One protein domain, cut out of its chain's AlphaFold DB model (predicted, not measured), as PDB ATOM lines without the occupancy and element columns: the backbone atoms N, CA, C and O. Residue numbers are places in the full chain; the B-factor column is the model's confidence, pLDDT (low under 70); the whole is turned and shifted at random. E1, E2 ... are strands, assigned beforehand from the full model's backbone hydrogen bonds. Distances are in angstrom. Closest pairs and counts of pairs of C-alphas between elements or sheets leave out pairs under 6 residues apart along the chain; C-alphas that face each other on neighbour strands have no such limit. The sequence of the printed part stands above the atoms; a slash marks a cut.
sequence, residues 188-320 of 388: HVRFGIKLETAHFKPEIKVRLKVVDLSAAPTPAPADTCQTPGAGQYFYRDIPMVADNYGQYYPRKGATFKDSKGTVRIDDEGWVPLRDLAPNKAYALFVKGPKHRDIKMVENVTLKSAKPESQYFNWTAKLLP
ATOM      1  N   HIS A 188     145.407 122.440  79.201       96.00
ATOM      2  CA  HIS A 188     144.266 122.896  78.408       96.00
ATOM      3  C   HIS A 188     143.159 123.406  79.314       96.00
ATOM      4  O   HIS A 188     142.850 122.791  80.329       96.00
ATOM      5  N   VAL A 189     142.504 124.495  78.932       97.69
ATOM      6  CA  VAL A 189     141.312 124.970  79.639       97.69
ATOM      7  C   VAL A 189     140.152 125.094  78.679       97.69
ATOM      8  O   VAL A 189     140.323 125.451  77.516       97.69
ATOM      9  N   ARG A 190     138.954 124.827  79.172       97.00
ATOM     10  CA  ARG A 190     137.724 125.164  78.471       97.00
ATOM     11  C   ARG A 190     136.936 126.073  79.382       97.00
ATOM     12  O   ARG A 190     136.824 125.787  80.567       97.00
ATOM     13  N   PHE A 191     136.400 127.160  78.849       98.12
ATOM     14  CA  PHE A 191     135.656 128.093  79.676       98.12
ATOM     15  C   PHE A 191     134.454 128.689  78.957       98.12
ATOM     16  O   PHE A 191     134.423 128.755  77.730       98.12
ATOM     17  N   GLY A 192     133.452 129.076  79.737       97.88
ATOM     18  CA  GLY A 192     132.297 129.838  79.282       97.88
ATOM     19  C   GLY A 192     132.202 131.145  80.053       97.88
ATOM     20  O   GLY A 192     132.393 131.143  81.266       97.88
ATOM     21  N   ILE A 193     131.896 132.243  79.369       97.75
ATOM     22  CA  ILE A 193     131.655 133.555  79.989       97.75
ATOM     23  C   ILE A 193     130.304 134.102  79.552       97.75
ATOM     24  O   ILE A 193     129.711 133.632  78.581       97.75
ATOM     25  N   LYS A 194     129.824 135.133  80.239       96.62
ATOM     26  CA  LYS A 194     128.646 135.879  79.816       96.62
ATOM     27  C   LYS A 194     128.933 137.367  79.916       96.62
ATOM     28  O   LYS A 194     129.470 137.824  80.919       96.62
ATOM     29  N   LEU A 195     128.593 138.102  78.865       95.50
ATOM     30  CA  LEU A 195     128.666 139.557  78.891       95.50
ATOM     31  C   LEU A 195     127.481 140.089  79.683       95.50
ATOM     32  O   LEU A 195     126.369 139.572  79.553       95.50
ATOM     33  N   GLU A 196     127.705 141.121  80.482       89.75
ATOM     34  CA  GLU A 196     126.627 141.722  81.259       89.75
ATOM     35  C   GLU A 196     125.567 142.402  80.372       89.75
ATOM     36  O   GLU A 196     124.387 142.446  80.719       89.75
ATOM     37  N   THR A 197     125.975 142.914  79.209       78.88
ATOM     38  CA  THR A 197     125.221 143.964  78.512       78.88
ATOM     39  C   THR A 197     124.870 143.653  77.066       78.88
ATOM     40  O   THR A 197     124.306 144.508  76.405       78.88
ATOM     41  N   ALA A 198     125.151 142.454  76.558       85.31
ATOM     42  CA  ALA A 198     125.032 142.169  75.128       85.31
ATOM     43  C   ALA A 198     123.576 141.957  74.653       85.31
ATOM     44  O   ALA A 198     122.936 140.963  75.008       85.31
ATOM     45  N   HIS A 199     123.078 142.869  73.816       90.75
ATOM     46  CA  HIS A 199     121.828 142.758  73.072       90.75
ATOM     47  C   HIS A 199     122.012 141.854  71.849       90.75
ATOM     48  O   HIS A 199     121.412 140.774  71.792       90.75
ATOM     49  N   PHE A 200     122.865 142.238  70.889       93.00
ATOM     50  CA  PHE A 200     123.322 141.293  69.875       93.00
ATOM     51  C   PHE A 200     124.475 140.454  70.405       93.00
ATOM     52  O   PHE A 200     125.119 140.755  71.410       93.00
ATOM     53  N   LYS A 201     124.706 139.335  69.723       94.38
ATOM     54  CA  LYS A 201     125.655 138.310  70.145       94.38
ATOM     55  C   LYS A 201     126.754 138.126  69.097       94.38
ATOM     56  O   LYS A 201     126.817 137.062  68.475       94.38
ATOM     57  N   PRO A 202     127.545 139.175  68.809       95.25
ATOM     58  CA  PRO A 202     128.602 139.076  67.816       95.25
ATOM     59  C   PRO A 202     129.689 138.115  68.293       95.25
ATOM     60  O   PRO A 202     129.812 137.832  69.478       95.25
ATOM     61  N   GLU A 203     130.525 137.640  67.377       96.81
ATOM     62  CA  GLU A 203     131.791 137.041  67.791       96.81
ATOM     63  C   GLU A 203     132.659 138.109  68.467       96.81
ATOM     64  O   GLU A 203     132.849 139.199  67.926       96.81
ATOM     65  N   ILE A 204     133.209 137.782  69.634       97.12
ATOM     66  CA  ILE A 204     134.125 138.657  70.370       97.12
ATOM     67  C   ILE A 204     135.498 138.004  70.472       97.12
ATOM     68  O   ILE A 204     135.626 136.782  70.438       97.12
ATOM     69  N   LYS A 205     136.536 138.819  70.640       97.56
ATOM     70  CA  LYS A 205     137.888 138.344  70.939       97.56
ATOM     71  C   LYS A 205     138.231 138.700  72.371       97.56
ATOM     72  O   LYS A 205     138.203 139.873  72.728       97.56
ATOM     73  N   VAL A 206     138.539 137.690  73.175       97.56
ATOM     74  CA  VAL A 206     138.906 137.876  74.580       97.56
ATOM     75  C   VAL A 206     140.390 137.633  74.793       97.56
ATOM     76  O   VAL A 206     141.057 136.942  74.015       97.56
ATOM     77  N   ARG A 207     140.897 138.194  75.884       97.06
ATOM     78  CA  ARG A 207     142.198 137.868  76.444       97.06
ATOM     79  C   ARG A 207     141.992 137.068  77.723       97.06
ATOM     80  O   ARG A 207     141.277 137.512  78.617       97.06
ATOM     81  N   LEU A 208     142.650 135.918  77.813       97.94
ATOM     82  CA  LEU A 208     142.809 135.173  79.056       97.94
ATOM     83  C   LEU A 208     144.181 135.526  79.639       97.94
ATOM     84  O   LEU A 208     145.209 135.265  79.011       97.94
ATOM     85  N   LYS A 209     144.198 136.136  80.823       96.31
ATOM     86  CA  LYS A 209     145.412 136.359  81.612       96.31
ATOM     87  C   LYS A 209     145.507 135.266  82.669       96.31
ATOM     88  O   LYS A 209     144.551 135.025  83.399       96.31
ATOM     89  N   VAL A 210     146.658 134.613  82.758       96.81
ATOM     90  CA  VAL A 210     146.935 133.586  83.768       96.81
ATOM     91  C   VAL A 210     148.110 134.035  84.618       96.81
ATOM     92  O   VAL A 210     149.117 134.478  84.075       96.81
ATOM     93  N   VAL A 211     147.978 133.935  85.937       95.00
ATOM     94  CA  VAL A 211     148.992 134.343  86.915       95.00
ATOM     95  C   VAL A 211     149.453 133.114  87.690       95.00
ATOM     96  O   VAL A 211     148.632 132.453  88.321       95.00
ATOM     97  N   ASP A 212     150.744 132.791  87.625       95.50
ATOM     98  CA  ASP A 212     151.396 131.762  88.444       95.50
ATOM     99  C   ASP A 212     151.555 132.280  89.877       95.50
ATOM    100  O   ASP A 212     152.371 133.163  90.139       95.50
ATOM    101  N   LEU A 213     150.791 131.712  90.810       93.38
ATOM    102  CA  LEU A 213     150.799 132.129  92.216       93.38
ATOM    103  C   LEU A 213     152.078 131.701  92.955       93.38
ATOM    104  O   LEU A 213     152.313 132.130  94.080       93.38
ATOM    105  N   SER A 214     152.906 130.852  92.336       89.88
ATOM    106  CA  SER A 214     154.220 130.466  92.861       89.88
ATOM    107  C   SER A 214     155.355 131.381  92.394       89.88
ATOM    108  O   SER A 214     156.476 131.262  92.892       89.88
ATOM    109  N   ALA A 215     155.101 132.272  91.430       85.88
ATOM    110  CA  ALA A 215     156.113 133.200  90.950       85.88
ATOM    111  C   ALA A 215     156.403 134.270  92.011       85.88
ATOM    112  O   ALA A 215     155.491 134.843  92.605       85.88
ATOM    113  N   ALA A 216     157.687 134.551  92.247       74.38
ATOM    114  CA  ALA A 216     158.073 135.631  93.142       74.38
ATOM    115  C   ALA A 216     157.554 136.972  92.590       74.38
ATOM    116  O   ALA A 216     157.701 137.220  91.387       74.38
ATOM    117  N   PRO A 217     156.988 137.850  93.435       68.25
ATOM    118  CA  PRO A 217     156.561 139.165  92.994       68.25
ATOM    119  C   PRO A 217     157.789 139.955  92.533       68.25
ATOM    120  O   PRO A 217     158.687 140.259  93.318       68.25
ATOM    121  N   THR A 218     157.847 140.277  91.246       68.75
ATOM    122  CA  THR A 218     158.777 141.274  90.709       68.75
ATOM    123  C   THR A 218     158.038 142.596  90.530       68.75
ATOM    124  O   THR A 218     156.808 142.584  90.433       68.75
ATOM    125  N   PRO A 219     158.745 143.736  90.426       68.62
ATOM    126  CA  PRO A 219     158.111 144.996  90.064       68.62
ATOM    127  C   PRO A 219     157.248 144.809  88.814       68.62
ATOM    128  O   PRO A 219     157.698 144.219  87.827       68.62
ATOM    129  N   ALA A 220     155.995 145.255  88.886       63.88
ATOM    130  CA  ALA A 220     155.095 145.190  87.751       63.88
ATOM    131  C   ALA A 220     155.661 146.051  86.602       63.88
ATOM    132  O   ALA A 220     156.243 147.109  86.863       63.88
ATOM    133  N   PRO A 221     155.538 145.613  85.336       66.06
ATOM    134  CA  PRO A 221     155.913 146.448  84.203       66.06
ATOM    135  C   PRO A 221     155.091 147.743  84.204       66.06
ATOM    136  O   PRO A 221     153.974 147.773  84.714       66.06
ATOM    137  N   ALA A 222     155.625 148.807  83.597       63.38
ATOM    138  CA  ALA A 222     154.942 150.102  83.531       63.38
ATOM    139  C   ALA A 222     153.591 150.043  82.785       63.38
ATOM    140  O   ALA A 222     152.705 150.837  83.074       63.38
ATOM    141  N   ASP A 223     153.431 149.092  81.858       75.44
ATOM    142  CA  ASP A 223     152.180 148.811  81.146       75.44
ATOM    143  C   ASP A 223     151.727 147.374  81.445       75.44
ATOM    144  O   ASP A 223     152.005 146.429  80.698       75.44
ATOM    145  N   THR A 224     151.057 147.207  82.586       72.50
ATOM    146  CA  THR A 224     150.513 145.918  83.043       72.50
ATOM    147  C   THR A 224     149.333 145.445  82.204       72.50
ATOM    148  O   THR A 224     148.991 144.260  82.238       72.50
ATOM    149  N   CYS A 225     148.707 146.339  81.430       84.31
ATOM    150  CA  CYS A 225     147.573 145.968  80.605       84.31
ATOM    151  C   CYS A 225     148.017 145.329  79.296       84.31
ATOM    152  O   CYS A 225     147.406 144.356  78.848       84.31
ATOM    153  N   GLN A 226     149.079 145.838  78.675       87.56
ATOM    154  CA  GLN A 226     149.556 145.338  77.391       87.56
ATOM    155  C   GLN A 226     150.755 144.420  77.506       87.56
ATOM    156  O   GLN A 226     151.008 143.693  76.553       87.56
ATOM    157  N   THR A 227     151.461 144.373  78.629       88.50
ATOM    158  CA  THR A 227     152.612 143.480  78.782       88.50
ATOM    159  C   THR A 227     152.444 142.625  80.032       88.50
ATOM    160  O   THR A 227     152.244 143.176  81.114       88.50
ATOM    161  N   PRO A 228     152.513 141.285  79.920       89.69
ATOM    162  CA  PRO A 228     152.473 140.441  81.105       89.69
ATOM    163  C   PRO A 228     153.686 140.721  82.002       89.69
ATOM    164  O   PRO A 228     154.815 140.824  81.519       89.69
ATOM    165  N   GLY A 229     153.452 140.827  83.311       87.00
ATOM    166  CA  GLY A 229     154.522 140.829  84.310       87.00
ATOM    167  C   GLY A 229     155.164 139.449  84.493       87.00
ATOM    168  O   GLY A 229     154.760 138.465  83.871       87.00
ATOM    169  N   ALA A 230     156.157 139.344  85.383       86.50
ATOM    170  CA  ALA A 230     156.738 138.041  85.707       86.50
ATOM    171  C   ALA A 230     155.677 137.102  86.301       86.50
ATOM    172  O   ALA A 230     154.853 137.509  87.118       86.50
ATOM    173  N   GLY A 231     155.683 135.842  85.857       90.25
ATOM    174  CA  GLY A 231     154.676 134.854  86.249       90.25
ATOM    175  C   GLY A 231     153.292 135.078  85.632       90.25
ATOM    176  O   GLY A 231     152.385 134.303  85.919       90.25
ATOM    177  N   GLN A 232     153.112 136.094  84.783       93.38
ATOM    178  CA  GLN A 232     151.867 136.327  84.059       93.38
ATOM    179  C   GLN A 232     151.991 135.870  82.605       93.38
ATOM    180  O   GLN A 232     153.032 136.016  81.969       93.38
ATOM    181  N   TYR A 233     150.899 135.350  82.060       95.31
ATOM    182  CA  TYR A 233     150.820 134.851  80.690       95.31
ATOM    183  C   TYR A 233     149.547 135.371  80.043       95.31
ATOM    184  O   TYR A 233     148.463 135.241  80.616       95.31
ATOM    185  N   PHE A 234     149.663 135.981  78.863       96.06
ATOM    186  CA  PHE A 234     148.513 136.504  78.125       96.06
ATOM    187  C   PHE A 234     148.247 135.651  76.889       96.06
ATOM    188  O   PHE A 234     149.078 135.564  75.986       96.06
ATOM    189  N   TYR A 235     147.038 135.109  76.822       97.44
ATOM    190  CA  TYR A 235     146.494 134.417  75.663       97.44
ATOM    191  C   TYR A 235     145.477 135.343  75.005       97.44
ATOM    192  O   TYR A 235     144.388 135.569  75.532       97.44
ATOM    193  N   ARG A 236     145.876 135.963  73.897       96.56
ATOM    194  CA  ARG A 236     145.152 137.056  73.240       96.56
ATOM    195  C   ARG A 236     144.360 136.567  72.050       96.56
ATOM    196  O   ARG A 236     144.679 135.536  71.464       96.56
ATOM    197  N   ASP A 237     143.411 137.392  71.629       96.88
ATOM    198  CA  ASP A 237     142.625 137.180  70.419       96.88
ATOM    199  C   ASP A 237     141.878 135.838  70.421       96.88
ATOM    200  O   ASP A 237     141.666 135.279  69.352       96.88
ATOM    201  N   ILE A 238     141.487 135.308  71.592       98.44
ATOM    202  CA  ILE A 238     140.704 134.068  71.685       98.44
ATOM    203  C   ILE A 238     139.302 134.376  71.146       98.44
ATOM    204  O   ILE A 238     138.565 135.122  71.797       98.44
ATOM    205  N   PRO A 239     138.913 133.853  69.969       98.44
ATOM    206  CA  PRO A 239     137.595 134.111  69.417       98.44
ATOM    207  C   PRO A 239     136.547 133.332  70.207       98.44
ATOM    208  O   PRO A 239     136.690 132.129  70.426       98.44
ATOM    209  N   MET A 240     135.478 134.013  70.594       98.25
ATOM    210  CA  MET A 240     134.377 133.461  71.367       98.25
ATOM    211  C   MET A 240     133.072 133.649  70.604       98.25
ATOM    212  O   MET A 240     132.781 134.744  70.122       98.25
ATOM    213  N   VAL A 241     132.265 132.595  70.542       97.94
ATOM    214  CA  VAL A 241     130.946 132.610  69.904       97.94
ATOM    215  C   VAL A 241     129.889 132.373  70.970       97.94
ATOM    216  O   VAL A 241     130.053 131.509  71.834       97.94
ATOM    217  N   ALA A 242     128.817 133.155  70.912       97.44
ATOM    218  CA  ALA A 242     127.693 133.017  71.816       97.44
ATOM    219  C   ALA A 242     126.750 131.885  71.399       97.44
ATOM    220  O   ALA A 242     126.520 131.644  70.213       97.44
ATOM    221  N   ASP A 243     126.126 131.259  72.384       95.88
ATOM    222  CA  ASP A 243     124.976 130.392  72.186       95.88
ATOM    223  C   ASP A 243     123.640 131.173  72.165       95.88
ATOM    224  O   ASP A 243     123.557 132.406  72.273       95.88
ATOM    225  N   ASN A 244     122.534 130.430  72.085       94.19
ATOM    226  CA  ASN A 244     121.184 130.993  72.107       94.19
ATOM    227  C   ASN A 244     120.823 131.683  73.437       94.19
ATOM    228  O   ASN A 244     119.893 132.487  73.466       94.19
ATOM    229  N   TYR A 245     121.590 131.467  74.504       93.75
ATOM    230  CA  TYR A 245     121.418 132.086  75.820       93.75
ATOM    231  C   TYR A 245     122.374 133.267  76.065       93.75
ATOM    232  O   TYR A 245     122.303 133.902  77.118       93.75
ATOM    233  N   GLY A 246     123.237 133.594  75.094       95.12
ATOM    234  CA  GLY A 246     124.234 134.660  75.228       95.12
ATOM    235  C   GLY A 246     125.451 134.247  76.058       95.12
ATOM    236  O   GLY A 246     126.167 135.112  76.554       95.12
ATOM    237  N   GLN A 247     125.668 132.943  76.241       97.19
ATOM    238  CA  GLN A 247     126.862 132.385  76.866       97.19
ATOM    239  C   GLN A 247     127.917 132.170  75.787       97.19
ATOM    240  O   GLN A 247     127.654 131.557  74.754       97.19
ATOM    241  N   TYR A 248     129.106 132.702  76.017       98.25
ATOM    242  CA  TYR A 248     130.203 132.719  75.065       98.25
ATOM    243  C   TYR A 248     131.188 131.602  75.359       98.25
ATOM    244  O   TYR A 248     131.655 131.468  76.491       98.25
ATOM    245  N   TYR A 249     131.564 130.866  74.316       98.25
ATOM    246  CA  TYR A 249     132.540 129.783  74.378       98.25
ATOM    247  C   TYR A 249     133.612 129.946  73.293       98.25
ATOM    248  O   TYR A 249     133.304 130.487  72.226       98.25
ATOM    249  N   PRO A 250     134.844 129.449  73.515       98.31
ATOM    250  CA  PRO A 250     135.898 129.473  72.509       98.31
ATOM    251  C   PRO A 250     135.440 128.840  71.191       98.31
ATOM    252  O   PRO A 250     134.860 127.749  71.169       98.31
ATOM    253  N   ARG A 251     135.704 129.520  70.072       98.06
ATOM    254  CA  ARG A 251     135.344 129.035  68.738       98.06
ATOM    255  C   ARG A 251     136.213 127.832  68.380       98.06
ATOM    256  O   ARG A 251     137.420 127.959  68.182       98.06
ATOM    257  N   LYS A 252     135.571 126.674  68.252       97.31
ATOM    258  CA  LYS A 252     136.202 125.398  67.883       97.31
ATOM    259  C   LYS A 252     137.024 125.527  66.600       97.31
ATOM    260  O   LYS A 252     136.556 126.117  65.624       97.31
ATOM    261  N   GLY A 253     138.243 124.994  66.608       94.88
ATOM    262  CA  GLY A 253     139.145 124.999  65.452       94.88
ATOM    263  C   GLY A 253     139.731 126.365  65.069       94.88
ATOM    264  O   GLY A 253     140.472 126.457  64.089       94.88
ATOM    265  N   ALA A 254     139.400 127.435  65.794       97.06
ATOM    266  CA  ALA A 254     139.909 128.769  65.512       97.06
ATOM    267  C   ALA A 254     141.326 128.966  66.058       97.06
ATOM    268  O   ALA A 254     141.862 128.106  66.746       97.06
ATOM    269  N   THR A 255     141.944 130.107  65.760       97.25
ATOM    270  CA  THR A 255     143.297 130.420  66.223       97.25
ATOM    271  C   THR A 255     143.329 131.651  67.113       97.25
ATOM    272  O   THR A 255     142.545 132.575  66.914       97.25
ATOM    273  N   PHE A 256     144.282 131.680  68.036       97.12
ATOM    274  CA  PHE A 256     144.557 132.780  68.960       97.12
ATOM    275  C   PHE A 256     146.079 132.945  69.124       97.12
ATOM    276  O   PHE A 256     146.845 132.229  68.474       97.12
ATOM    277  N   LYS A 257     146.534 133.905  69.938       96.25
ATOM    278  CA  LYS A 257     147.965 134.197  70.126       96.25
ATOM    279  C   LYS A 257     148.410 133.960  71.568       96.25
ATOM    280  O   LYS A 257     147.764 134.447  72.493       96.25
ATOM    281  N   ASP A 258     149.533 133.277  71.744       94.69
ATOM    282  CA  ASP A 258     150.272 133.161  73.006       94.69
ATOM    283  C   ASP A 258     151.676 133.780  72.867       94.69
ATOM    284  O   ASP A 258     151.978 134.434  71.862       94.69
ATOM    285  N   SER A 259     152.550 133.603  73.865       91.75
ATOM    286  CA  SER A 259     153.917 134.149  73.809       91.75
ATOM    287  C   SER A 259     154.801 133.483  72.744       91.75
ATOM    288  O   SER A 259     155.786 134.066  72.290       91.75
ATOM    289  N   LYS A 260     154.421 132.278  72.304       90.00
ATOM    290  CA  LYS A 260     155.113 131.449  71.311       90.00
ATOM    291  C   LYS A 260     154.513 131.587  69.903       90.00
ATOM    292  O   LYS A 260     154.962 130.897  68.988       90.00
ATOM    293  N   GLY A 261     153.503 132.437  69.702       92.31
ATOM    294  CA  GLY A 261     152.904 132.732  68.399       92.31
ATOM    295  C   GLY A 261     151.442 132.300  68.273       92.31
ATOM    296  O   GLY A 261     150.649 132.433  69.198       92.31
ATOM    297  N   THR A 262     151.046 131.852  67.080       94.69
ATOM    298  CA  THR A 262     149.655 131.470  66.794       94.69
ATOM    299  C   THR A 262     149.381 130.028  67.195       94.69
ATOM    300  O   THR A 262     150.119 129.119  66.818       94.69
ATOM    301  N   VAL A 263     148.279 129.814  67.909       93.31
ATOM    302  CA  VAL A 263     147.854 128.506  68.416       93.31
ATOM    303  C   VAL A 263     146.427 128.223  67.996       93.31
ATOM    304  O   VAL A 263     145.616 129.140  67.885       93.31
ATOM    305  N   ARG A 264     146.112 126.951  67.760       94.56
ATOM    306  CA  ARG A 264     144.771 126.491  67.406       94.56
ATOM    307  C   ARG A 264     144.012 126.034  68.656       94.56
ATOM    308  O   ARG A 264     144.531 125.250  69.443       94.56
ATOM    309  N   ILE A 265     142.780 126.508  68.803       95.81
ATOM    310  CA  ILE A 265     141.756 125.952  69.694       95.81
ATOM    311  C   ILE A 265     141.322 124.628  69.087       95.81
ATOM    312  O   ILE A 265     141.056 124.557  67.886       95.81
ATOM    313  N   ASP A 266     141.253 123.581  69.895       93.50
ATOM    314  CA  ASP A 266     140.876 122.275  69.374       93.50
ATOM    315  C   ASP A 266     139.410 122.225  68.892       93.50
ATOM    316  O   ASP A 266     138.626 123.173  69.025       93.50
ATOM    317  N   ASP A 267     139.029 121.095  68.305       94.19
ATOM    318  CA  ASP A 267     137.691 120.915  67.740       94.19
ATOM    319  C   ASP A 267     136.605 120.682  68.822       94.19
ATOM    320  O   ASP A 267     135.407 120.669  68.533       94.19
ATOM    321  N   GLU A 268     137.002 120.565  70.091       93.25
ATOM    322  CA  GLU A 268     136.125 120.441  71.259       93.25
ATOM    323  C   GLU A 268     135.914 121.785  71.988       93.25
ATOM    324  O   GLU A 268     134.949 121.931  72.745       93.25
ATOM    325  N   GLY A 269     136.747 122.792  71.706       95.44
ATOM    326  CA  GLY A 269     136.724 124.120  72.316       95.44
ATOM    327  C   GLY A 269     137.708 124.302  73.476       95.44
ATOM    328  O   GLY A 269     137.541 125.241  74.256       95.44
ATOM    329  N   TRP A 270     138.706 123.429  73.628       96.88
ATOM    330  CA  TRP A 270     139.792 123.624  74.583       96.88
ATOM    331  C   TRP A 270     140.859 124.566  74.039       96.88
ATOM    332  O   TRP A 270     141.321 124.457  72.900       96.88
ATOM    333  N   VAL A 271     141.286 125.466  74.915       97.06
ATOM    334  CA  VAL A 271     142.346 126.436  74.695       97.06
ATOM    335  C   VAL A 271     143.646 125.873  75.286       97.06
ATOM    336  O   VAL A 271     143.745 125.749  76.511       97.06
ATOM    337  N   PRO A 272     144.633 125.499  74.455       95.50
ATOM    338  CA  PRO A 272     145.943 125.046  74.921       95.50
ATOM    339  C   PRO A 272     146.779 126.206  75.482       95.50
ATOM    340  O   PRO A 272     147.040 127.196  74.808       95.50
ATOM    341  N   LEU A 273     147.259 126.063  76.710       95.69
ATOM    342  CA  LEU A 273     148.063 127.046  77.431       95.69
ATOM    343  C   LEU A 273     149.527 126.582  77.462       95.69
ATOM    344  O   LEU A 273     150.034 126.119  78.482       95.69
ATOM    345  N   ARG A 274     150.210 126.677  76.313       92.06
ATOM    346  CA  ARG A 274     151.557 126.099  76.080       92.06
ATOM    347  C   ARG A 274     152.680 126.706  76.924       92.06
ATOM    348  O   ARG A 274     153.804 126.206  76.895       92.06
ATOM    349  N   ASP A 275     152.402 127.802  77.616       92.06
ATOM    350  CA  ASP A 275     153.379 128.522  78.439       92.06
ATOM    351  C   ASP A 275     153.317 128.115  79.917       92.06
ATOM    352  O   ASP A 275     154.170 128.520  80.702       92.06
ATOM    353  N   LEU A 276     152.333 127.295  80.303       94.62
ATOM    354  CA  LEU A 276     152.119 126.912  81.695       94.62
ATOM    355  C   LEU A 276     152.767 125.574  82.030       94.62
ATOM    356  O   LEU A 276     152.662 124.600  81.285       94.62
ATOM    357  N   ALA A 277     153.350 125.506  83.223       93.88
ATOM    358  CA  ALA A 277     153.748 124.243  83.824       93.88
ATOM    359  C   ALA A 277     152.529 123.564  84.483       93.88
ATOM    360  O   ALA A 277     151.774 124.229  85.204       93.88
ATOM    361  N   PRO A 278     152.326 122.251  84.294       95.12
ATOM    362  CA  PRO A 278     151.258 121.533  84.974       95.12
ATOM    363  C   PRO A 278     151.527 121.414  86.485       95.12
ATOM    364  O   PRO A 278     152.660 121.516  86.951       95.12
ATOM    365  N   ASN A 279     150.470 121.133  87.247       94.75
ATOM    366  CA  ASN A 279     150.447 120.929  88.700       94.75
ATOM    367  C   ASN A 279     150.905 122.135  89.536       94.75
ATOM    368  O   ASN A 279     151.374 121.971  90.659       94.75
ATOM    369  N   LYS A 280     150.736 123.347  89.003       94.62
ATOM    370  CA  LYS A 280     150.917 124.607  89.732       94.62
ATOM    371  C   LYS A 280     149.581 125.292  90.004       94.62
ATOM    372  O   LYS A 280     148.610 125.051  89.286       94.62
ATOM    373  N   ALA A 281     149.560 126.138  91.033       95.56
ATOM    374  CA  ALA A 281     148.418 126.973  91.381       95.56
ATOM    375  C   ALA A 281     148.428 128.272  90.565       95.56
ATOM    376  O   ALA A 281     149.434 128.981  90.521       95.56
ATOM    377  N   TYR A 282     147.292 128.580  89.948       97.19
ATOM    378  CA  TYR A 282     147.121 129.747  89.095       97.19
ATOM    379  C   TYR A 282     145.883 130.558  89.483       97.19
ATOM    380  O   TYR A 282     144.925 130.027  90.051       97.19
ATOM    381  N   ALA A 283     145.885 131.835  89.110       96.69
ATOM    382  CA  ALA A 283     144.686 132.657  88.996       96.69
ATOM    383  C   ALA A 283     144.416 132.987  87.524       96.69
ATOM    384  O   ALA A 283     145.347 133.241  86.758       96.69
ATOM    385  N   LEU A 284     143.151 132.940  87.114       97.38
ATOM    386  CA  LEU A 284     142.726 133.177  85.736       97.38
ATOM    387  C   LEU A 284     141.828 134.406  85.700       97.38
ATOM    388  O   LEU A 284     140.884 134.527  86.480       97.38
ATOM    389  N   PHE A 285     142.110 135.282  84.749       96.50
ATOM    390  CA  PHE A 285     141.399 136.523  84.515       96.50
ATOM    391  C   PHE A 285     140.947 136.577  83.063       96.50
ATOM    392  O   PHE A 285     141.662 136.117  82.167       96.50
ATOM    393  N   VAL A 286     139.773 137.145  82.821       96.69
ATOM    394  CA  VAL A 286     139.253 137.339  81.469       96.69
ATOM    395  C   VAL A 286     139.005 138.816  81.231       96.69
ATOM    396  O   VAL A 286     138.345 139.478  82.027       96.69
ATOM    397  N   LYS A 287     139.467 139.282  80.071       94.44
ATOM    398  CA  LYS A 287     139.199 140.615  79.544       94.44
ATOM    399  C   LYS A 287     138.545 140.521  78.168       94.44
ATOM    400  O   LYS A 287     139.026 139.803  77.288       94.44
ATOM    401  N   GLY A 288     137.462 141.265  77.978       95.25
ATOM    402  CA  GLY A 288     136.791 141.434  76.686       95.25
ATOM    403  C   GLY A 288     137.301 142.657  75.912       95.25
ATOM    404  O   GLY A 288     138.083 143.441  76.444       95.25
ATOM    405  N   PRO A 289     136.840 142.865  74.667       95.44
ATOM    406  CA  PRO A 289     137.358 143.925  73.794       95.44
ATOM    407  C   PRO A 289     137.005 145.346  74.263       95.44
ATOM    408  O   PRO A 289     137.715 146.282  73.936       95.44
ATOM    409  N   LYS A 290     135.933 145.503  75.047       96.00
ATOM    410  CA  LYS A 290     135.425 146.784  75.604       96.00
ATOM    411  C   LYS A 290     135.086 146.678  77.097       96.00
ATOM    412  O   LYS A 290     134.117 147.252  77.583       96.00
ATOM    413  N   HIS A 291     135.730 145.721  77.751       95.19
ATOM    414  CA  HIS A 291     135.318 145.207  79.050       95.19
ATOM    415  C   HIS A 291     136.494 145.268  80.009       95.19
ATOM    416  O   HIS A 291     137.645 145.077  79.595       95.19
ATOM    417  N   ARG A 292     136.192 145.472  81.291       91.31
ATOM    418  CA  ARG A 292     137.190 145.422  82.359       91.31
ATOM    419  C   ARG A 292     137.762 144.005  82.476       91.31
ATOM    420  O   ARG A 292     137.095 143.018  82.164       91.31
ATOM    421  N   ASP A 293     139.020 143.911  82.890       90.75
ATOM    422  CA  ASP A 293     139.641 142.636  83.255       90.75
ATOM    423  C   ASP A 293     139.080 142.154  84.603       90.75
ATOM    424  O   ASP A 293     139.039 142.926  85.560       90.75
ATOM    425  N   ILE A 294     138.645 140.895  84.686       91.19
ATOM    426  CA  ILE A 294     138.051 140.320  85.903       91.19
ATOM    427  C   ILE A 294     138.739 139.018  86.287       91.19
ATOM    428  O   ILE A 294     138.904 138.129  85.448       91.19
ATOM    429  N   LYS A 295     139.045 138.863  87.583       94.50
ATOM    430  CA  LYS A 295     139.505 137.601  88.180       94.50
ATOM    431  C   LYS A 295     138.368 136.584  88.179       94.50
ATOM    432  O   LYS A 295     137.394 136.734  88.908       94.50
ATOM    433  N   MET A 296     138.453 135.536  87.373       95.25
ATOM    434  CA  MET A 296     137.387 134.535  87.263       95.25
ATOM    435  C   MET A 296     137.531 133.398  88.275       95.25
ATOM    436  O   MET A 296     136.539 132.887  88.788       95.25
ATOM    437  N   VAL A 297     138.769 132.993  88.556       95.94
ATOM    438  CA  VAL A 297     139.091 131.951  89.536       95.94
ATOM    439  C   VAL A 297     140.509 132.156  90.053       95.94
ATOM    440  O   VAL A 297     141.382 132.637  89.331       95.94
ATOM    441  N   GLU A 298     140.742 131.761  91.296       95.56
ATOM    442  CA  GLU A 298     142.037 131.818  91.964       95.56
ATOM    443  C   GLU A 298     142.361 130.469  92.610       95.56
ATOM    444  O   GLU A 298     141.469 129.664  92.882       95.56
ATOM    445  N   ASN A 299     143.653 130.225  92.839       95.69
ATOM    446  CA  ASN A 299     144.179 129.025  93.481       95.69
ATOM    447  C   ASN A 299     143.760 127.715  92.786       95.69
ATOM    448  O   ASN A 299     143.535 126.687  93.427       95.69
ATOM    449  N   VAL A 300     143.659 127.734  91.451       96.56
ATOM    450  CA  VAL A 300     143.336 126.533  90.678       96.56
ATOM    451  C   VAL A 300     144.600 125.785  90.279       96.56
ATOM    452  O   VAL A 300     145.527 126.356  89.708       96.56
ATOM    453  N   THR A 301     144.633 124.482  90.555       97.00
ATOM    454  CA  THR A 301     145.725 123.613  90.104       97.00
ATOM    455  C   THR A 301     145.443 123.105  88.697       97.00
ATOM    456  O   THR A 301     144.581 122.244  88.508       97.00
ATOM    457  N   LEU A 302     146.178 123.620  87.712       96.12
ATOM    458  CA  LEU A 302     146.030 123.201  86.318       96.12
ATOM    459  C   LEU A 302     146.940 122.008  86.020       96.12
ATOM    460  O   LEU A 302     148.144 122.068  86.242       96.12
ATOM    461  N   LYS A 303     146.372 120.923  85.509       95.25
ATOM    462  CA  LYS A 303     147.042 119.684  85.105       95.25
ATOM    463  C   LYS A 303     147.233 119.647  83.587       95.25
ATOM    464  O   LYS A 303     146.572 120.366  82.833       95.25
ATOM    465  N   SER A 304     148.136 118.780  83.143       93.12
ATOM    466  CA  SER A 304     148.318 118.464  81.726       93.12
ATOM    467  C   SER A 304     147.063 117.813  81.134       93.12
ATOM    468  O   SER A 304     146.216 117.286  81.861       93.12
ATOM    469  N   ALA A 305     146.977 117.806  79.803       89.31
ATOM    470  CA  ALA A 305     145.835 117.285  79.052       89.31
ATOM    471  C   ALA A 305     144.530 118.060  79.342       89.31
ATOM    472  O   ALA A 305     144.565 119.268  79.577       89.31
ATOM    473  N   LYS A 306     143.379 117.378  79.251       93.75
ATOM    474  CA  LYS A 306     142.023 117.959  79.237       93.75
ATOM    475  C   LYS A 306     141.110 117.374  80.334       93.75
ATOM    476  O   LYS A 306     140.086 116.767  80.017       93.75
ATOM    477  N   PRO A 307     141.475 117.448  81.626       94.50
ATOM    478  CA  PRO A 307     140.617 116.928  82.686       94.50
ATOM    479  C   PRO A 307     139.347 117.776  82.824       94.50
ATOM    480  O   PRO A 307     139.402 118.999  82.721       94.50
ATOM    481  N   GLU A 308     138.210 117.156  83.147       93.88
ATOM    482  CA  GLU A 308     136.932 117.869  83.324       93.88
ATOM    483  C   GLU A 308     136.989 118.971  84.394       93.88
ATOM    484  O   GLU A 308     136.282 119.967  84.291       93.88
ATOM    485  N   SER A 309     137.885 118.856  85.380       94.44
ATOM    486  CA  SER A 309     138.122 119.900  86.387       94.44
ATOM    487  C   SER A 309     138.641 121.224  85.809       94.44
ATOM    488  O   SER A 309     138.628 122.233  86.503       94.44
ATOM    489  N   GLN A 310     139.125 121.225  84.562       96.69
ATOM    490  CA  GLN A 310     139.550 122.412  83.809       96.69
ATOM    491  C   GLN A 310     138.462 122.922  82.850       96.69
ATOM    492  O   GLN A 310     138.750 123.724  81.956       96.69
ATOM    493  N   TYR A 311     137.218 122.465  83.037       96.69
ATOM    494  CA  TYR A 311     136.042 123.061  82.425       96.69
ATOM    495  C   TYR A 311     135.419 124.104  83.358       96.69
ATOM    496  O   TYR A 311     134.693 123.791  84.302       96.69
ATOM    497  N   PHE A 312     135.699 125.368  83.073       97.75
ATOM    498  CA  PHE A 312     135.266 126.495  83.878       97.75
ATOM    499  C   PHE A 312     133.997 127.138  83.318       97.75
ATOM    500  O   PHE A 312     134.016 127.813  82.292       97.75
ATOM    501  N   ASN A 313     132.869 126.981  84.005       96.44
ATOM    502  CA  ASN A 313     131.654 127.697  83.635       96.44
ATOM    503  C   ASN A 313     131.518 128.995  84.446       96.44
ATOM    504  O   ASN A 313     130.944 128.993  85.532       96.44
ATOM    505  N   TRP A 314     132.023 130.106  83.909       97.12
ATOM    506  CA  TRP A 314     131.954 131.432  84.534       97.12
ATOM    507  C   TRP A 314     130.753 132.254  84.063       97.12
ATOM    508  O   TRP A 314     130.700 133.454  84.282       97.12
ATOM    509  N   THR A 315     129.750 131.642  83.434       95.81
ATOM    510  CA  THR A 315     128.579 132.366  82.896       95.81
ATOM    511  C   THR A 315     127.706 133.031  83.966       95.81
ATOM    512  O   THR A 315     126.900 133.900  83.637       95.81
ATOM    513  N   ALA A 316     127.875 132.648  85.236       93.94
ATOM    514  CA  ALA A 316     127.268 133.314  86.385       93.94
ATOM    515  C   ALA A 316     128.034 134.574  86.835       93.94
ATOM    516  O   ALA A 316     127.426 135.452  87.440       93.94
ATOM    517  N   LYS A 317     129.341 134.683  86.535       94.25
ATOM    518  CA  LYS A 317     130.153 135.882  86.792       94.25
ATOM    519  C   LYS A 317     130.179 136.725  85.518       94.25
ATOM    520  O   LYS A 317     130.874 136.401  84.556       94.25
ATOM    521  N   LEU A 318     129.346 137.762  85.487       93.81
ATOM    522  CA  LEU A 318     129.186 138.598  84.302       93.81
ATOM    523  C   LEU A 318     130.457 139.413  84.048       93.81
ATOM    524  O   LEU A 318     131.099 139.879  84.983       93.81
ATOM    525  N   LEU A 319     130.808 139.574  82.774       94.31
ATOM    526  CA  LEU A 319     131.906 140.434  82.359       94.31
ATOM    527  C   LEU A 319     131.364 141.861  82.141       94.31
ATOM    528  O   LEU A 319     130.543 142.033  81.230       94.31
ATOM    529  N   PRO A 320     131.789 142.857  82.937       93.94
ATOM    530  CA  PRO A 320     131.301 144.223  82.838       93.94
ATOM    531  C   PRO A 320     131.984 144.980  81.698       93.94
ATOM    532  O   PRO A 320     133.166 144.778  81.396       93.94
TER     533      PRO A 320
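What this domain is: This is residues 188 to 320 of the 388 residues of an uncharacterized protein of Candidatus Gottesmanbacteria bacterium (UniProt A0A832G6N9). The domain is a small, somewhat flattened barrel, nearly closed, walled by E1, E2, E3, E4, E8, E9 and E10, with its gap between E9 and E10. The short hairpin of E5 and E6 packs on its outside through E3 and E5, and a long loop, residues 213 to 231, lies at one end of the longest axis. The printed part has 133 residues, with no named helix and ten named strands, E1 to E10 in order along the chain; the class is all strand. Eight strands form a branched, mixed sheet, and E5 and E6 an antiparallel pair. The whole is compact, with a radius of gyration of the C-alphas of 14.2 A and spans of 42 by 32 by 27 A.

Where its parts are: E1, residues 188 to 195, begins at C-alpha 188 (144.266, 122.896, 78.408) and is 22.8 A long. E2, residues 204 to 212, measures 25.9 A. E3, residues 232 to 242, measures 27.3 A and bends by 59 degrees at residue 237. E4 is residues 247 to 250, E5 255 to 258, E6 261 to 264 and E7 271 to 273. E8, residues 280 to 287, measures 22.3 A. E9, residues 294 to 302, bends by 77 degrees at residue 299. E10, residues 311 to 319, bends by 77 degrees at residue 316 and ends at C-alpha 319 (131.906, 140.434, 82.359).

How they stand to each other: In the strongly twisted branched sheet, E1 has three neighbours. It is antiparallel to E7, with N 189 and O 271 3.0 A apart, and to E4, with N 248 and O 193 2.8 A apart. E10, on the other side of E1 from E4, is parallel to it, with N 312 and O 190 at 2.8 A. E2, E3 and E4 form a meander, each strand the antiparallel neighbour of the one before: N 206 and O 238 are 2.9 A apart, and N 241 and O 249 2.9 A. With E1 they make a Greek key, in which the first strand is the antiparallel neighbour of the fourth. E8 is antiparallel to E2, with N 209 and O 285 at 2.9 A. E8 and E9 form a hairpin, with N 282 and O 300 at 2.8 A. The closest C-alphas of the edge strands E9 and E10, Met 296 and Trp 314, are 6.8 A apart. In the hairpin of E5 and E6, N 256 and O 263 are 2.9 A apart; the closest C-alphas of E3 and E5, Tyr 235 and Asp 258, are 4.8 A apart.

The domain as a whole: The two C-alphas farthest apart, Pro 219 and Asn 244, are separated by 43.4 A. The printed part has no cut. The link from E2 to E3, 19 residues, is long. The mean pLDDT of the printed part is 92.9; residues 217 to 222 are under 70.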